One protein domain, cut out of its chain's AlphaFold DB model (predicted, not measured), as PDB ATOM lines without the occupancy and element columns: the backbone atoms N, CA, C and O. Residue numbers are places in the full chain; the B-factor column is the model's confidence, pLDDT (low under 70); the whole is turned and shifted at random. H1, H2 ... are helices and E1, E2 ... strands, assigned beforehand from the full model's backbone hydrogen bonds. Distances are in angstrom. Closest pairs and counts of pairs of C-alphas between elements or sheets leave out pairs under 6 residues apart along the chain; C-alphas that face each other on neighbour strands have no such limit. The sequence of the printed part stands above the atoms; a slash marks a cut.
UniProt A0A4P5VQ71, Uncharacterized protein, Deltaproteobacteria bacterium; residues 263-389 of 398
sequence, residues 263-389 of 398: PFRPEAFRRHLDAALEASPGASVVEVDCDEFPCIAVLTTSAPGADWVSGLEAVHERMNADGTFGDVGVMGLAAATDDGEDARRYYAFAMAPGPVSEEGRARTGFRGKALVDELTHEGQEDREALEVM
ATOM      1  N   PRO A 263     -48.667  15.749  -8.028       97.88
ATOM      2  CA  PRO A 263     -48.333  17.171  -7.883       97.88
ATOM      3  C   PRO A 263     -46.833  17.481  -7.787       97.88
ATOM      4  O   PRO A 263     -46.403  18.539  -8.232       97.88
ATOM      5  N   PHE A 264     -46.028  16.555  -7.258       97.50
ATOM      6  CA  PHE A 264     -44.578  16.726  -7.093       97.50
ATOM      7  C   PHE A 264     -43.770  16.309  -8.328       97.50
ATOM      8  O   PHE A 264     -42.549  16.443  -8.339       97.50
ATOM      9  N   ARG A 265     -44.416  15.757  -9.364       97.69
ATOM     10  CA  ARG A 265     -43.738  15.418 -10.624       97.69
ATOM     11  C   ARG A 265     -43.350  16.696 -11.376       97.69
ATOM     12  O   ARG A 265     -44.098  17.668 -11.276       97.69
ATOM     13  N   PRO A 266     -42.263  16.692 -12.171       97.50
ATOM     14  CA  PRO A 266     -41.694  17.911 -12.754       97.50
ATOM     15  C   PRO A 266     -42.709  18.806 -13.476       97.50
ATOM     16  O   PRO A 266     -42.818  19.997 -13.186       97.50
ATOM     17  N   GLU A 267     -43.521  18.237 -14.369       97.56
ATOM     18  CA  GLU A 267     -44.478  19.007 -15.168       97.56
ATOM     19  C   GLU A 267     -45.642  19.542 -14.329       97.56
ATOM     20  O   GLU A 267     -46.166  20.621 -14.606       97.56
ATOM     21  N   ALA A 268     -46.080  18.794 -13.314       97.62
ATOM     22  CA  ALA A 268     -47.150  19.236 -12.427       97.62
ATOM     23  C   ALA A 268     -46.650  20.322 -11.471       97.62
ATOM     24  O   ALA A 268     -47.293  21.365 -11.370       97.62
ATOM     25  N   PHE A 269     -45.486  20.108 -10.853       98.00
ATOM     26  CA  PHE A 269     -44.827  21.070  -9.977       98.00
ATOM     27  C   PHE A 269     -44.648  22.414 -10.686       98.00
ATOM     28  O   PHE A 269     -45.069  23.440 -10.156       98.00
ATOM     29  N   ARG A 270     -44.142  22.404 -11.929       98.00
ATOM     30  CA  ARG A 270     -43.970  23.623 -12.729       98.00
ATOM     31  C   ARG A 270     -45.291  24.343 -13.006       98.00
ATOM     32  O   ARG A 270     -45.369  25.542 -12.793       98.00
ATOM     33  N   ARG A 271     -46.356  23.624 -13.385       98.06
ATOM     34  CA  ARG A 271     -47.685  24.244 -13.573       98.06
ATOM     35  C   ARG A 271     -48.225  24.886 -12.295       98.06
ATOM     36  O   ARG A 271     -48.820  25.956 -12.366       98.06
ATOM     37  N   HIS A 272     -48.058  24.231 -11.146       97.69
ATOM     38  CA  HIS A 272     -48.493  24.784  -9.862       97.69
ATOM     39  C   HIS A 272     -47.663  26.009  -9.464       97.69
ATOM     40  O   HIS A 272     -48.226  26.986  -8.973       97.69
ATOM     41  N   LEU A 273     -46.354  25.977  -9.721       98.00
ATOM     42  CA  LEU A 273     -45.461  27.110  -9.508       98.00
ATOM     43  C   LEU A 273     -45.856  28.309 -10.378       98.00
ATOM     44  O   LEU A 273     -46.022  29.411  -9.859       98.00
ATOM     45  N   ASP A 274     -46.067  28.087 -11.676       98.00
ATOM     46  CA  ASP A 274     -46.473  29.133 -12.617       98.00
ATOM     47  C   ASP A 274     -47.793  29.788 -12.165       98.00
ATOM     48  O   ASP A 274     -47.880  31.013 -12.067       98.00
ATOM     49  N   ALA A 275     -48.791  28.987 -11.771       97.12
ATOM     50  CA  ALA A 275     -50.063  29.492 -11.248       97.12
ATOM     51  C   ALA A 275     -49.908  30.293  -9.936       97.12
ATOM     52  O   ALA A 275     -50.572  31.311  -9.738       97.12
ATOM     53  N   ALA A 276     -49.018  29.867  -9.033       97.06
ATOM     54  CA  ALA A 276     -48.741  30.596  -7.793       97.06
ATOM     55  C   ALA A 276     -48.021  31.934  -8.046       97.06
ATOM     56  O   ALA A 276     -48.242  32.915  -7.322       97.06
ATOM     57  N   LEU A 277     -47.196  32.002  -9.093       96.81
ATOM     58  CA  LEU A 277     -46.485  33.213  -9.498       96.81
ATOM     59  C   LEU A 277     -47.374  34.220 -10.226       96.81
ATOM     60  O   LEU A 277     -47.203  35.416 -10.008       96.81
ATOM     61  N   GLU A 278     -48.379  33.779 -10.988       96.81
ATOM     62  CA  GLU A 278     -49.396  34.679 -11.560       96.81
ATOM     63  C   GLU A 278     -50.105  35.511 -10.477       96.81
ATOM     64  O   GLU A 278     -50.454  36.674 -10.694       96.81
ATOM     65  N   ALA A 279     -50.268  34.946  -9.279       94.31
ATOM     66  CA  ALA A 279     -50.831  35.644  -8.128       94.31
ATOM     67  C   ALA A 279     -49.806  36.517  -7.370       94.31
ATOM     68  O   ALA A 279     -50.193  37.270  -6.472       94.31
ATOM     69  N   SER A 280     -48.506  36.401  -7.658       94.75
ATOM     70  CA  SER A 280     -47.395  36.982  -6.884       94.75
ATOM     71  C   SER A 280     -46.665  38.073  -7.679       94.75
ATOM     72  O   SER A 280     -45.566  37.837  -8.187       94.75
ATOM     73  N   PRO A 281     -47.239  39.286  -7.807       92.31
ATOM     74  CA  PRO A 281     -46.628  40.340  -8.608       92.31
ATOM     75  C   PRO A 281     -45.231  40.693  -8.081       92.31
ATOM     76  O   PRO A 281     -45.053  40.962  -6.894       92.31
ATOM     77  N   GLY A 282     -44.248  40.715  -8.983       92.56
ATOM     78  CA  GLY A 282     -42.853  41.038  -8.668       92.56
ATOM     79  C   GLY A 282     -41.964  39.833  -8.356       92.56
ATOM     80  O   GLY A 282     -40.755  40.023  -8.255       92.56
ATOM     81  N   ALA A 283     -42.521  38.622  -8.253       96.81
ATOM     82  CA  ALA A 283     -41.759  37.378  -8.210       96.81
ATOM     83  C   ALA A 283     -41.667  36.749  -9.612       96.81
ATOM     84  O   ALA A 283     -42.591  36.863 -10.416       96.81
ATOM     85  N   SER A 284     -40.562  36.067  -9.911       97.19
ATOM     86  CA  SER A 284     -40.400  35.310 -11.160       97.19
ATOM     87  C   SER A 284     -39.513  34.086 -10.960       97.19
ATOM     88  O   SER A 284     -38.669  34.082 -10.064       97.19
ATOM     89  N   VAL A 285     -39.712  33.055 -11.786       97.88
ATOM     90  CA  VAL A 285     -38.815  31.892 -11.844       97.88
ATOM     91  C   VAL A 285     -37.540  32.288 -12.573       97.88
ATOM     92  O   VAL A 285     -37.608  32.795 -13.693       97.88
ATOM     93  N   VAL A 286     -36.397  32.006 -11.959       97.25
ATOM     94  CA  VAL A 286     -35.096  32.030 -12.631       97.25
ATOM     95  C   VAL A 286     -34.815  30.653 -13.215       97.25
ATOM     96  O   VAL A 286     -34.575  30.523 -14.411       97.25
ATOM     97  N   GLU A 287     -34.940  29.620 -12.382       97.56
ATOM     98  CA  GLU A 287     -34.615  28.247 -12.749       97.56
ATOM     99  C   GLU A 287     -35.482  27.232 -11.995       97.56
ATOM    100  O   GLU A 287     -35.962  27.499 -10.889       97.56
ATOM    101  N   VAL A 288     -35.692  26.063 -12.607       98.00
ATOM    102  CA  VAL A 288     -36.274  24.886 -11.952       98.00
ATOM    103  C   VAL A 288     -35.432  23.664 -12.304       98.00
ATOM    104  O   VAL A 288     -35.462  23.217 -13.451       98.00
ATOM    105  N   ASP A 289     -34.742  23.107 -11.312       97.56
ATOM    106  CA  ASP A 289     -33.972  21.869 -11.426       97.56
ATOM    107  C   ASP A 289     -34.808  20.690 -10.907       97.56
ATOM    108  O   ASP A 289     -35.168  20.611  -9.729       97.56
ATOM    109  N   CYS A 290     -35.113  19.753 -11.801       97.38
ATOM    110  CA  CYS A 290     -35.854  18.530 -11.511       97.38
ATOM    111  C   CYS A 290     -35.051  17.258 -11.838       97.38
ATOM    112  O   CYS A 290     -35.645  16.182 -11.948       97.38
ATOM    113  N   ASP A 291     -33.727  17.344 -11.985       96.56
ATOM    114  CA  ASP A 291     -32.886  16.185 -12.317       96.56
ATOM    115  C   ASP A 291     -32.892  15.137 -11.194       96.56
ATOM    116  O   ASP A 291     -32.823  13.927 -11.431       96.56
ATOM    117  N   GLU A 292     -33.081  15.594  -9.958       95.19
ATOM    118  CA  GLU A 292     -33.144  14.780  -8.750       95.19
ATOM    119  C   GLU A 292     -34.346  15.197  -7.882       95.19
ATOM    120  O   GLU A 292     -34.790  16.346  -7.929       95.19
ATOM    121  N   PHE A 293     -34.906  14.263  -7.102       95.44
ATOM    122  CA  PHE A 293     -36.057  14.531  -6.236       95.44
ATOM    123  C   PHE A 293     -35.631  15.115  -4.874       95.44
ATOM    124  O   PHE A 293     -34.721  14.563  -4.254       95.44
ATOM    125  N   PRO A 294     -36.338  16.129  -4.333       97.00
ATOM    126  CA  PRO A 294     -37.420  16.907  -4.954       97.00
ATOM    127  C   PRO A 294     -36.914  17.921  -5.994       97.00
ATOM    128  O   PRO A 294     -35.735  18.275  -5.999       97.00
ATOM    129  N   CYS A 295     -37.823  18.418  -6.846       97.75
ATOM    130  CA  CYS A 295     -37.534  19.580  -7.691       97.75
ATOM    131  C   CYS A 295     -37.182  20.797  -6.824       97.75
ATOM    132  O   CYS A 295     -37.807  21.019  -5.781       97.75
ATOM    133  N   ILE A 296     -36.238  21.604  -7.299       98.19
ATOM    134  CA  ILE A 296     -35.818  22.862  -6.682       98.19
ATOM    135  C   ILE A 296     -36.192  23.994  -7.630       98.19
ATOM    136  O   ILE A 296     -35.817  23.977  -8.798       98.19
ATOM    137  N   ALA A 297     -36.931  24.978  -7.134       98.31
ATOM    138  CA  ALA A 297     -37.242  26.198  -7.865       98.31
ATOM    139  C   ALA A 297     -36.461  27.366  -7.271       98.31
ATOM    140  O   ALA A 297     -36.526  27.598  -6.065       98.31
ATOM    141  N   VAL A 298     -35.774  28.125  -8.120       98.12
ATOM    142  CA  VAL A 298     -35.121  29.378  -7.742       98.12
ATOM    143  C   VAL A 298     -35.971  30.541  -8.224       98.12
ATOM    144  O   VAL A 298     -36.190  30.729  -9.423       98.12
ATOM    145  N   LEU A 299     -36.460  31.328  -7.274       98.06
ATOM    146  CA  LEU A 299     -37.251  32.522  -7.526       98.06
ATOM    147  C   LEU A 299     -36.405  33.771  -7.348       98.06
ATOM    148  O   LEU A 299     -35.506  33.801  -6.513       98.06
ATOM    149  N   THR A 300     -36.750  34.831  -8.067       96.94
ATOM    150  CA  THR A 300     -36.212  36.170  -7.824       96.94
ATOM    151  C   THR A 300     -37.315  37.197  -7.628       96.94
ATOM    152  O   THR A 300     -38.446  37.002  -8.082       96.94
ATOM    153  N   THR A 301     -36.989  38.293  -6.941       95.38
ATOM    154  CA  THR A 301     -37.901  39.417  -6.732       95.38
ATOM    155  C   THR A 301     -37.197  40.763  -6.811       95.38
ATOM    156  O   THR A 301     -36.092  40.945  -6.296       95.38
ATOM    157  N   SER A 302     -37.881  41.736  -7.413       90.38
ATOM    158  CA  SER A 302     -37.476  43.144  -7.394       90.38
ATOM    159  C   SER A 302     -38.016  43.900  -6.178       90.38
ATOM    160  O   SER A 302     -37.804  45.108  -6.068       90.38
ATOM    161  N   ALA A 303     -38.766  43.235  -5.290       88.19
ATOM    162  CA  ALA A 303     -39.339  43.875  -4.114       88.19
ATOM    163  C   ALA A 303     -38.219  44.423  -3.206       88.19
ATOM    164  O   ALA A 303     -37.324  43.669  -2.808       88.19
ATOM    165  N   PRO A 304     -38.234  45.727  -2.877       85.94
ATOM    166  CA  PRO A 304     -37.287  46.295  -1.932       85.94
ATOM    167  C   PRO A 304     -37.669  45.940  -0.489       85.94
ATOM    168  O   PRO A 304     -38.817  45.618  -0.190       85.94
ATOM    169  N   GLY A 305     -36.715  46.107   0.424       86.12
ATOM    170  CA  GLY A 305     -36.940  45.959   1.864       86.12
ATOM    171  C   GLY A 305     -36.542  44.591   2.417       86.12
ATOM    172  O   GLY A 305     -36.010  43.750   1.698       86.12
ATOM    173  N   ALA A 306     -36.743  44.411   3.724       85.19
ATOM    174  CA  ALA A 306     -36.377  43.193   4.451       85.19
ATOM    175  C   ALA A 306     -37.379  42.040   4.240       85.19
ATOM    176  O   ALA A 306     -36.997  40.881   4.356       85.19
ATOM    177  N   ASP A 307     -38.619  42.351   3.856       90.06
ATOM    178  CA  ASP A 307     -39.737  41.392   3.801       90.06
ATOM    179  C   ASP A 307     -39.805  40.598   2.484       90.06
ATOM    180  O   ASP A 307     -40.771  39.881   2.214       90.06
ATOM    181  N   TRP A 308     -38.791  40.730   1.626       92.38
ATOM    182  CA  TRP A 308     -38.755  40.063   0.326       92.38
ATOM    183  C   TRP A 308     -38.782  38.534   0.451       92.38
ATOM    184  O   TRP A 308     -39.374  37.874  -0.402       92.38
ATOM    185  N   VAL A 309     -38.183  37.990   1.519       92.56
ATOM    186  CA  VAL A 309     -38.167  36.549   1.805       92.56
ATOM    187  C   VAL A 309     -39.592  36.059   2.039       92.56
ATOM    188  O   VAL A 309     -40.050  35.191   1.308       92.56
ATOM    189  N   SER A 310     -40.342  36.700   2.940       93.56
ATOM    190  CA  SER A 310     -41.747  36.360   3.199       93.56
ATOM    191  C   SER A 310     -42.633  36.525   1.959       93.56
ATOM    192  O   SER A 310     -43.562  35.751   1.737       93.56
ATOM    193  N   GLY A 311     -42.326  37.505   1.102       92.44
ATOM    194  CA  GLY A 311     -42.998  37.669  -0.188       92.44
ATOM    195  C   GLY A 311     -42.796  36.483  -1.140       92.44
ATOM    196  O   GLY A 311     -43.735  36.104  -1.843       92.44
ATOM    197  N   LEU A 312     -41.599  35.889  -1.154       92.75
ATOM    198  CA  LEU A 312     -41.288  34.693  -1.944       92.75
ATOM    199  C   LEU A 312     -41.760  33.397  -1.267       92.75
ATOM    200  O   LEU A 312     -42.211  32.487  -1.957       92.75
ATOM    201  N   GLU A 313     -41.754  33.324   0.064       93.75
ATOM    202  CA  GLU A 313     -42.329  32.205   0.827       93.75
ATOM    203  C   GLU A 313     -43.827  32.049   0.553       93.75
ATOM    204  O   GLU A 313     -44.311  30.943   0.304       93.75
ATOM    205  N   ALA A 314     -44.546  33.167   0.429       95.38
ATOM    206  CA  ALA A 314     -45.958  33.162   0.068       95.38
ATOM    207  C   ALA A 314     -46.253  32.486  -1.291       95.38
ATOM    208  O   ALA A 314     -47.414  32.181  -1.570       95.38
ATOM    209  N   VAL A 315     -45.251  32.267  -2.158       95.62
ATOM    210  CA  VAL A 315     -45.414  31.516  -3.414       95.62
ATOM    211  C   VAL A 315     -45.639  30.033  -3.127       95.62
ATOM    212  O   VAL A 315     -46.616  29.468  -3.618       95.62
ATOM    213  N   HIS A 316     -44.798  29.395  -2.307       92.94
ATOM    214  CA  HIS A 316     -44.957  27.966  -2.013       92.94
ATOM    215  C   HIS A 316     -46.168  27.705  -1.103       92.94
ATOM    216  O   HIS A 316     -46.851  26.693  -1.263       92.94
ATOM    217  N   GLU A 317     -46.505  28.641  -0.207       94.12
ATOM    218  CA  GLU A 317     -47.750  28.577   0.568       94.12
ATOM    219  C   GLU A 317     -48.974  28.549  -0.356       94.12
ATOM    220  O   GLU A 317     -49.886  27.744  -0.168       94.12
ATOM    221  N   ARG A 318     -48.976  29.378  -1.410       95.56
ATOM    222  CA  ARG A 318     -50.043  29.389  -2.420       95.56
ATOM    223  C   ARG A 318     -50.091  28.122  -3.253       95.56
ATOM    224  O   ARG A 318     -51.190  27.671  -3.562       95.56
ATOM    225  N   MET A 319     -48.940  27.533  -3.578       95.31
ATOM    226  CA  MET A 319     -48.899  26.234  -4.257       95.31
ATOM    227  C   MET A 319     -49.628  25.150  -3.456       95.31
ATOM    228  O   MET A 319     -50.226  24.266  -4.063       95.31
ATOM    229  N   ASN A 320     -49.619  25.227  -2.119       94.44
ATOM    230  CA  ASN A 320     -50.316  24.274  -1.250       94.44
ATOM    231  C   ASN A 320     -51.655  24.787  -0.680       94.44
ATOM    232  O   ASN A 320     -52.266  24.109   0.146       94.44
ATOM    233  N   ALA A 321     -52.141  25.964  -1.090       94.06
ATOM    234  CA  ALA A 321     -53.306  26.597  -0.461       94.06
ATOM    235  C   ALA A 321     -54.617  25.816  -0.660       94.06
ATOM    236  O   ALA A 321     -55.513  25.881   0.180       94.06
ATOM    237  N   ASP A 322     -54.739  25.069  -1.756       93.00
ATOM    238  CA  ASP A 322     -55.887  24.200  -2.036       93.00
ATOM    239  C   ASP A 322     -55.709  22.769  -1.490       93.00
ATOM    240  O   ASP A 322     -56.577  21.915  -1.684       93.00
ATOM    241  N   GLY A 323     -54.600  22.505  -0.793       93.81
ATOM    242  CA  GLY A 323     -54.245  21.191  -0.268       93.81
ATOM    243  C   GLY A 323     -53.819  20.183  -1.335       93.81
ATOM    244  O   GLY A 323     -53.735  18.994  -1.025       93.81
ATOM    245  N   THR A 324     -53.543  20.610  -2.575       94.88
ATOM    246  CA  THR A 324     -53.162  19.708  -3.675       94.88
ATOM    247  C   THR A 324     -51.928  18.870  -3.345       94.88
ATOM    248  O   THR A 324     -51.874  17.698  -3.718       94.88
ATOM    249  N   PHE A 325     -50.951  19.427  -2.625       94.56
ATOM    250  CA  PHE A 325     -49.738  18.695  -2.256       94.56
ATOM    251  C   PHE A 325     -49.877  17.904  -0.943       94.56
ATOM    252  O   PHE A 325     -49.017  17.078  -0.639       94.56
ATOM    253  N   GLY A 326     -50.977  18.083  -0.205       94.88
ATOM    254  CA  GLY A 326     -51.228  17.414   1.068       94.88
ATOM    255  C   GLY A 326     -50.307  17.900   2.190       94.88
ATOM    256  O   GLY A 326     -50.043  19.096   2.322       94.88
ATOM    257  N   ASP A 327     -49.850  16.961   3.021       94.88
ATOM    258  CA  ASP A 327     -48.816  17.221   4.025       94.88
ATOM    259  C   ASP A 327     -47.460  17.361   3.326       94.88
ATOM    260  O   ASP A 327     -47.030  16.443   2.619       94.88
ATOM    261  N   VAL A 328     -46.810  18.514   3.486       95.12
ATOM    262  CA  VAL A 328     -45.590  18.866   2.754       95.12
ATOM    263  C   VAL A 328     -44.487  19.341   3.681       95.12
ATOM    264  O   VAL A 328     -44.686  20.196   4.540       95.12
ATOM    265  N   GLY A 329     -43.285  18.829   3.447       93.94
ATOM    266  CA  GLY A 329     -42.056  19.433   3.926       93.94
ATOM    267  C   GLY A 329     -41.571  20.463   2.912       93.94
ATOM    268  O   GLY A 329     -41.414  20.141   1.733       93.94
ATOM    269  N   VAL A 330     -41.312  21.684   3.377       94.12
ATOM    270  CA  VAL A 330     -40.701  22.747   2.572       94.12
ATOM    271  C   VAL A 330     -39.283  22.992   3.062       94.12
ATOM    272  O   VAL A 330     -39.018  23.021   4.264       94.12
ATOM    273  N   MET A 331     -38.364  23.154   2.121       94.25
ATOM    274  CA  MET A 331     -36.996  23.590   2.374       94.25
ATOM    275  C   MET A 331     -36.767  24.858   1.576       94.25
ATOM    276  O   MET A 331     -37.099  24.883   0.394       94.25
ATOM    277  N   GLY A 332     -36.213  25.885   2.213       93.50
ATOM    278  CA  GLY A 332     -35.939  27.173   1.592       93.50
ATOM    279  C   GLY A 332     -34.525  27.644   1.906       93.50
ATOM    280  O   GLY A 332     -34.019  27.413   3.002       93.50
ATOM    281  N   LEU A 333     -33.906  28.310   0.940       94.50
ATOM    282  CA  LEU A 333     -32.641  29.017   1.058       94.50
ATOM    283  C   LEU A 333     -32.828  30.398   0.434       94.50
ATOM    284  O   LEU A 333     -33.223  30.516  -0.726       94.50
ATOM    285  N   ALA A 334     -32.524  31.441   1.197       93.69
ATOM    286  CA  ALA A 334     -32.548  32.815   0.725       93.69
ATOM    287  C   ALA A 334     -31.115  33.319   0.531       93.69
ATOM    288  O   ALA A 334     -30.268  33.162   1.407       93.69
ATOM    289  N   ALA A 335     -30.859  33.982  -0.590       92.50
ATOM    290  CA  ALA A 335     -29.624  34.714  -0.821       92.50
ATOM    291  C   ALA A 335     -29.927  36.069  -1.448       92.50
ATOM    292  O   ALA A 335     -30.896  36.235  -2.189       92.50
ATOM    293  N   ALA A 336     -29.083  37.050  -1.167       91.12
ATOM    294  CA  ALA A 336     -29.157  38.344  -1.818       91.12
ATOM    295  C   ALA A 336     -27.751  38.815  -2.178       91.12
ATOM    296  O   ALA A 336     -26.832  38.689  -1.369       91.12
ATOM    297  N   THR A 337     -27.599  39.390  -3.366       88.56
ATOM    298  CA  THR A 337     -26.419  40.179  -3.709       88.56
ATOM    299  C   THR A 337     -26.658  41.620  -3.273       88.56
ATOM    300  O   THR A 337     -27.747  42.173  -3.442       88.56
ATOM    301  N   ASP A 338     -25.651  42.232  -2.656       80.44
ATOM    302  CA  ASP A 338     -25.677  43.641  -2.254       80.44
ATOM    303  C   ASP A 338     -24.775  44.441  -3.199       80.44
ATOM    304  O   ASP A 338     -23.722  44.949  -2.816       80.44
ATOM    305  N   ASP A 339     -25.190  44.510  -4.466       74.50
ATOM    306  CA  ASP A 339     -24.500  45.256  -5.527       74.50
ATOM    307  C   ASP A 339     -25.025  46.701  -5.652       74.50
ATOM    308  O   ASP A 339     -25.005  47.318  -6.719       74.50
ATOM    309  N   GLY A 340     -25.523  47.272  -4.550       80.38
ATOM    310  CA  GLY A 340     -26.090  48.617  -4.527       80.38
ATOM    311  C   GLY A 340     -27.409  48.705  -5.297       80.38
ATOM    312  O   GLY A 340     -28.455  48.307  -4.785       80.38
ATOM    313  N   GLU A 341     -27.379  49.281  -6.498       76.88
ATOM    314  CA  GLU A 341     -28.585  49.499  -7.311       76.88
ATOM    315  C   GLU A 341     -29.102  48.209  -7.968       76.88
ATOM    316  O   GLU A 341     -30.307  48.088  -8.192       76.88
ATOM    317  N   ASP A 342     -28.225  47.222  -8.171       80.44
ATOM    318  CA  ASP A 342     -28.534  45.940  -8.816       80.44
ATOM    319  C   ASP A 342     -28.677  44.792  -7.805       80.44
ATOM    320  O   ASP A 342     -28.325  43.649  -8.090       80.44
ATOM    321  N   ALA A 343     -29.184  45.080  -6.603       85.62
ATOM    322  CA  ALA A 343     -29.389  44.056  -5.582       85.62
ATOM    323  C   ALA A 343     -30.336  42.956  -6.090       85.62
ATOM    324  O   ALA A 343     -31.551  43.167  -6.203       85.62
ATOM    325  N   ARG A 344     -29.783  41.772  -6.372       91.31
ATOM    326  CA  ARG A 344     -30.552  40.593  -6.768       91.31
ATOM    327  C   ARG A 344     -30.894  39.788  -5.535       91.31
ATOM    328  O   ARG A 344     -30.104  39.670  -4.606       91.31
ATOM    329  N   ARG A 345     -32.099  39.240  -5.516       93.94
ATOM    330  CA  ARG A 345     -32.610  38.442  -4.403       93.94
ATOM    331  C   ARG A 345     -33.068  37.122  -4.966       93.94
ATOM    332  O   ARG A 345     -33.844  37.125  -5.921       93.94
ATOM    333  N   TYR A 346     -32.580  36.037  -4.396       95.88
ATOM    334  CA  TYR A 346     -32.869  34.684  -4.823       95.88
ATOM    335  C   TYR A 346     -33.453  33.896  -3.657       95.88
ATOM    336  O   TYR A 346     -32.969  33.975  -2.529       95.88
ATOM    337  N   TYR A 347     -34.498  33.132  -3.936       96.81
ATOM    338  CA  TYR A 347     -35.082  32.190  -2.994       96.81
ATOM    339  C   TYR A 347     -35.190  30.838  -3.680       96.81
ATOM    340  O   TYR A 347     -36.035  30.651  -4.555       96.81
ATOM    341  N   ALA A 348     -34.299  29.924  -3.314       97.50
ATOM    342  CA  ALA A 348     -34.374  28.540  -3.740       97.50
ATOM    343  C   ALA A 348     -35.265  27.782  -2.763       97.50
ATOM    344  O   ALA A 348     -35.037  27.832  -1.555       97.50
ATOM    345  N   PHE A 349     -36.261  27.063  -3.264       97.62
ATOM    346  CA  PHE A 349     -37.078  26.206  -2.421       97.62
ATOM    347  C   PHE A 349     -37.419  24.889  -3.095       97.62
ATOM    348  O   PHE A 349     -37.419  24.761  -4.319       97.62
ATOM    349  N   ALA A 350     -37.738  23.907  -2.265       97.44
ATOM    350  CA  ALA A 350     -38.186  22.598  -2.690       97.44
ATOM    351  C   ALA A 350     -39.308  22.093  -1.787       97.44
ATOM    352  O   ALA A 350     -39.368  22.416  -0.598       97.44
ATOM    353  N   MET A 351     -40.185  21.275  -2.366       96.50
ATOM    354  CA  MET A 351     -41.322  20.666  -1.678       96.50
ATOM    355  C   MET A 351     -41.251  19.145  -1.814       96.50
ATOM    356  O   MET A 351     -41.049  18.630  -2.913       96.50
ATOM    357  N   ALA A 352     -41.463  18.423  -0.715       96.56
ATOM    358  CA  ALA A 352     -41.562  16.963  -0.698       96.56
ATOM    359  C   ALA A 352     -42.779  16.507   0.135       96.56
ATOM    360  O   ALA A 352     -43.196  17.236   1.035       96.56
ATOM    361  N   PRO A 353     -43.374  15.332  -0.150       96.00
ATOM    362  CA  PRO A 353     -44.500  14.819   0.614       96.00
ATOM    363  C   PRO A 353     -44.039  14.376   2.005       96.00
ATOM    364  O   PRO A 353     -43.099  13.590   2.137       96.00
ATOM    365  N   GLY A 354     -44.742  14.846   3.032       93.88
ATOM    366  CA  GLY A 354     -44.431  14.578   4.431       93.88
ATOM    367  C   GLY A 354     -43.112  15.209   4.904       93.88
ATOM    368  O   GLY A 354     -42.538  16.071   4.233       93.88
ATOM    369  N   PRO A 355     -42.605  14.797   6.079       90.88
ATOM    370  CA  PRO A 355     -41.366  15.337   6.622       90.88
ATOM    371  C   PRO A 355     -40.162  14.914   5.774       90.88
ATOM    372  O   PRO A 355     -39.962  13.733   5.486       90.88
ATOM    373  N   VAL A 356     -39.309  15.881   5.433       87.81
ATOM    374  CA  VAL A 356     -38.055  15.603   4.724       87.81
ATOM    375  C   VAL A 356     -37.051  14.968   5.680       87.81
ATOM    376  O   VAL A 356     -36.801  15.503   6.766       87.81
ATOM    377  N   SER A 357     -36.452  13.849   5.264       89.69
ATOM    378  CA  SER A 357     -35.344  13.225   5.989       89.69
ATOM    379  C   SER A 357     -34.150  14.181   6.107       89.69
ATOM    380  O   SER A 357     -33.976  15.083   5.289       89.69
ATOM    381  N   GLU A 358     -33.303  13.988   7.121       89.19
ATOM    382  CA  GLU A 358     -32.093  14.804   7.309       89.19
ATOM    383  C   GLU A 358     -31.157  14.727   6.092       89.19
ATOM    384  O   GLU A 358     -30.656  15.746   5.627       89.19
ATOM    385  N   GLU A 359     -31.005  13.534   5.514       88.19
ATOM    386  CA  GLU A 359     -30.214  13.310   4.301       88.19
ATOM    387  C   GLU A 359     -30.817  14.017   3.079       88.19
ATOM    388  O   GLU A 359     -30.108  14.721   2.360       88.19
ATOM    389  N   GLY A 360     -32.136  13.903   2.878       89.19
ATOM    390  CA  GLY A 360     -32.835  14.610   1.803       89.19
ATOM    391  C   GLY A 360     -32.733  16.127   1.957       89.19
ATOM    392  O   GLY A 360     -32.581  16.841   0.966       89.19
ATOM    393  N   ARG A 361     -32.736  16.622   3.200       90.31
ATOM    394  CA  ARG A 361     -32.543  18.040   3.516       90.31
ATOM    395  C   ARG A 361     -31.134  18.517   3.196       90.31
ATOM    396  O   ARG A 361     -31.000  19.555   2.557       90.31
ATOM    397  N   ALA A 362     -30.108  17.771   3.600       89.88
ATOM    398  CA  ALA A 362     -28.718  18.105   3.297       89.88
ATOM    399  C   ALA A 362     -28.483  18.171   1.778       89.88
ATOM    400  O   ALA A 362     -27.973  19.174   1.279       89.88
ATOM    401  N   ARG A 363     -28.954  17.158   1.039       93.31
ATOM    402  CA  ARG A 363     -28.812  17.088  -0.422       93.31
ATOM    403  C   ARG A 363     -29.562  18.186  -1.157       93.31
ATOM    404  O   ARG A 363     -29.002  18.842  -2.034       93.31
ATOM    405  N   THR A 364     -30.811  18.426  -0.773       94.00
ATOM    406  CA  THR A 364     -31.623  19.488  -1.376       94.00
ATOM    407  C   THR A 364     -31.056  20.871  -1.061       94.00
ATOM    408  O   THR A 364     -31.011  21.724  -1.942       94.00
ATOM    409  N   GLY A 365     -30.570  21.082   0.167       92.88
ATOM    410  CA  GLY A 365     -29.907  22.320   0.568       92.88
ATOM    411  C   GLY A 365     -28.639  22.586  -0.241       92.88
ATOM    412  O   GLY A 365     -28.465  23.696  -0.738       92.88
ATOM    413  N   PHE A 366     -27.797  21.567  -0.445       93.06
ATOM    414  CA  PHE A 366     -26.590  21.699  -1.260       93.06
ATOM    415  C   PHE A 366     -26.913  22.043  -2.718       93.06
ATOM    416  O   PHE A 366     -26.355  22.993  -3.259       93.06
ATOM    417  N   ARG A 367     -27.856  21.324  -3.342       94.75
ATOM    418  CA  ARG A 367     -28.295  21.615  -4.718       94.75
ATOM    419  C   ARG A 367     -28.888  23.021  -4.844       94.75
ATOM    420  O   ARG A 367     -28.533  23.755  -5.758       94.75
ATOM    421  N   GLY A 368     -29.744  23.425  -3.902       95.19
ATOM    422  CA  GLY A 368     -30.330  24.766  -3.886       95.19
ATOM    423  C   GLY A 368     -29.275  25.859  -3.734       95.19
ATOM    424  O   GLY A 368     -29.354  26.882  -4.410       95.19
ATOM    425  N   LYS A 369     -28.254  25.617  -2.905       93.50
ATOM    426  CA  LYS A 369     -27.098  26.505  -2.783       93.50
ATOM    427  C   LYS A 369     -26.298  26.576  -4.080       93.50
ATOM    428  O   LYS A 369     -26.007  27.681  -4.509       93.50
ATOM    429  N   ALA A 370     -25.984  25.446  -4.710       92.00
ATOM    430  CA  ALA A 370     -25.217  25.418  -5.955       92.00
ATOM    431  C   ALA A 370     -25.889  26.242  -7.068       92.00
ATOM    432  O   ALA A 370     -25.227  27.065  -7.689       92.00
ATOM    433  N   LEU A 371     -27.211  26.102  -7.239       94.69
ATOM    434  CA  LEU A 371     -27.986  26.889  -8.208       94.69
ATOM    435  C   LEU A 371     -27.928  28.394  -7.904       94.69
ATOM    436  O   LEU A 371     -27.738  29.224  -8.787       94.69
ATOM    437  N   VAL A 372     -28.078  28.771  -6.633       94.12
ATOM    438  CA  VAL A 372     -28.001  30.180  -6.216       94.12
ATOM    439  C   VAL A 372     -26.581  30.736  -6.356       94.12
ATOM    440  O   VAL A 372     -26.407  31.879  -6.779       94.12
ATOM    441  N   ASP A 373     -25.563  29.948  -6.017       91.19
ATOM    442  CA  ASP A 373     -24.160  30.324  -6.159       91.19
ATOM    443  C   ASP A 373     -23.825  30.541  -7.647       91.19
ATOM    444  O   ASP A 373     -23.245  31.567  -7.983       91.19
ATOM    445  N   GLU A 374     -24.271  29.675  -8.559       90.88
ATOM    446  CA  GLU A 374     -24.106  29.862 -10.011       90.88
ATOM    447  C   GLU A 374     -24.729  31.185 -10.491       90.88
ATOM    448  O   GLU A 374     -24.051  32.017 -11.100       90.88
ATOM    449  N   LEU A 375     -25.972  31.462 -10.087       90.19
ATOM    450  CA  LEU A 375     -26.705  32.687 -10.440       90.19
ATOM    451  C   LEU A 375     -26.141  33.976  -9.821       90.19
ATOM    452  O   LEU A 375     -26.478  35.085 -10.261       90.19
ATOM    453  N   THR A 376     -25.330  33.858  -8.769       86.00
ATOM    454  CA  THR A 376     -24.636  34.991  -8.141       86.00
ATOM    455  C   THR A 376     -23.233  35.188  -8.723       86.00
ATOM    456  O   THR A 376     -22.827  36.331  -8.934       86.00
ATOM    457  N   HIS A 377     -22.531  34.108  -9.079       79.81
ATOM    458  CA  HIS A 377     -21.166  34.150  -9.617       79.81
ATOM    459  C   HIS A 377     -21.100  34.446 -11.118       79.81
ATOM    460  O   HIS A 377     -20.155  35.109 -11.542       79.81
ATOM    461  N   GLU A 378     -22.104  34.071 -11.924       63.62
ATOM    462  CA  GLU A 378     -22.148  34.420 -13.360       63.62
ATOM    463  C   GLU A 378     -22.118  35.944 -13.627       63.62
ATOM    464  O   GLU A 378     -21.892  36.379 -14.757       63.62
ATOM    465  N   GLY A 379     -22.296  36.783 -12.596       54.84
ATOM    466  CA  GLY A 379     -22.135  38.239 -12.667       54.84
ATOM    467  C   GLY A 379     -20.934  38.827 -11.911       54.84
ATOM    468  O   GLY A 379     -20.711  40.034 -12.009       54.84
ATOM    469  N   GLN A 380     -20.174  38.030 -11.153       50.28
ATOM    470  CA  GLN A 380     -19.173  38.515 -10.196       50.28
ATOM    471  C   GLN A 380     -17.856  37.726 -10.305       50.28
ATOM    472  O   GLN A 380     -17.536  36.910  -9.448       50.28
ATOM    473  N   GLU A 381     -17.018  38.036 -11.297       45.06
ATOM    474  CA  GLU A 381     -15.629  37.533 -11.349       45.06
ATOM    475  C   GLU A 381     -14.719  38.075 -10.212       45.06
ATOM    476  O   GLU A 381     -13.524  37.821 -10.253       45.06
ATOM    477  N   ASP A 382     -15.217  38.795  -9.182       45.81
ATOM    478  CA  ASP A 382     -14.318  39.466  -8.214       45.81
ATOM    479  C   ASP A 382     -14.857  39.830  -6.793       45.81
ATOM    480  O   ASP A 382     -14.218  40.648  -6.120       45.81
ATOM    481  N   ARG A 383     -16.001  39.330  -6.267       49.94
ATOM    482  CA  ARG A 383     -16.560  39.878  -4.987       49.94
ATOM    483  C   ARG A 383     -17.222  38.894  -3.997       49.94
ATOM    484  O   ARG A 383     -17.794  37.892  -4.388       49.94
ATOM    485  N   GLU A 384     -17.118  39.225  -2.697       42.56
ATOM    486  CA  GLU A 384     -17.585  38.464  -1.512       42.56
ATOM    487  C   GLU A 384     -19.123  38.330  -1.422       42.56
ATOM    488  O   GLU A 384     -19.833  39.335  -1.334       42.56
ATOM    489  N   ALA A 385     -19.624  37.090  -1.340       44.25
ATOM    490  CA  ALA A 385     -21.032  36.764  -1.093       44.25
ATOM    491  C   ALA A 385     -21.397  36.790   0.410       44.25
ATOM    492  O   ALA A 385     -20.603  36.406   1.269       44.25
ATOM    493  N   LEU A 386     -22.625  37.220   0.730       45.44
ATOM    494  CA  LEU A 386     -23.206  37.226   2.081       45.44
ATOM    495  C   LEU A 386     -24.226  36.085   2.197       45.44
ATOM    496  O   LEU A 386     -25.262  36.103   1.538       45.44
ATOM    497  N   GLU A 387     -23.936  35.097   3.042       45.25
ATOM    498  CA  GLU A 387     -24.755  33.891   3.200       45.25
ATOM    499  C   GLU A 387     -25.675  34.004   4.430       45.25
ATOM    500  O   GLU A 387     -25.207  34.205   5.552       45.25
ATOM    501  N   VAL A 388     -26.995  33.885   4.229       46.88
ATOM    502  CA  VAL A 388     -28.001  33.842   5.304       46.88
ATOM    503  C   VAL A 388     -28.775  32.528   5.195       46.88
ATOM    504  O   VAL A 388     -29.762  32.430   4.475       46.88
ATOM    505  N   MET A 389     -28.335  31.502   5.925       43.44
ATOM    506  CA  MET A 389     -29.084  30.247   6.046       43.44
ATOM    507  C   MET A 389     -30.106  30.342   7.185       43.44
ATOM    508  O   MET A 389     -29.740  30.293   8.359       43.44
TER     509      MET A 389
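What this domain is: This is residues 263 to 389 of the 398 residues of an uncharacterized protein of Deltaproteobacteria bacterium (UniProt A0A4P5VQ71). A twisted sheet of four strands makes the middle layer, with the long helix H3 over one face and the two shorter helices H1 and H2 over the other. After H3, residues 378 to 389 form a tail with no named element, and its residues 387 to 388 pair with E3. The printed part has 127 residues, with three named helices and four named strands in the order H1 E1 E2 H2 E3 E4 H3, a mixed class. The sheet's order is E1 E2 E4 E3, antiparallel throughout. The whole is compact, with a radius of gyration of the C-alphas of 14.3 A and spans of 42 by 32 by 23 A.

Where its parts are: The sheet holds E1, residues 283 to 289, E2, residues 296 to 301, E4, residues 345 to 353 and 26.9 A long, and E3, residues 328 to 336 and 25.9 A long. H3, residues 358 to 377, is 27.9 A long and ends at C-alpha 377 (-21.166, 34.150, -9.617). H1, residues 266 to 278, begins at C-alpha 266 (-41.694, 17.911, -12.754), and H2 is residues 308 to 319.

How they stand to each other: E1 and E2 form a hairpin, with N 286 and O 298 at 2.8 A. E2 and E4 are antiparallel, with N 299 and O 347 at 2.8 A. E3 and E4 form a hairpin, with N 333 and O 348 at 2.8 A. E2, H2 and E3 make a split strand-helix-strand unit, two strands running the same way with E4 between them, and its crossover is right-handed. H3 is on the sheet at a height of 8.7 A, along the strands; the closest C-alphas of H3 and E4 are those of Gly 368 and Ala 348, 5.5 A. On the opposite face, H2 has a height over the sheet of 8.1 A and H1 one of 9.1 A. H1 touches H2 with residues 272 to 277 alone, at a steep tilt of 57 degrees, opposite ways; their closest C-alphas are those of Ala 276 and Val 315, 5.6 A. H1 and H3 have every O i to N i+4 pair within hydrogen-bond range, H2 6 of 8.

The domain as a whole: The C-alphas farthest apart, of Asp 322 and Asp 382, are 44.7 A apart. The printed part has no cut, and no link between named elements is long. Mean pLDDT of the printed part is 89.1; residues 378 to 389 are under 70.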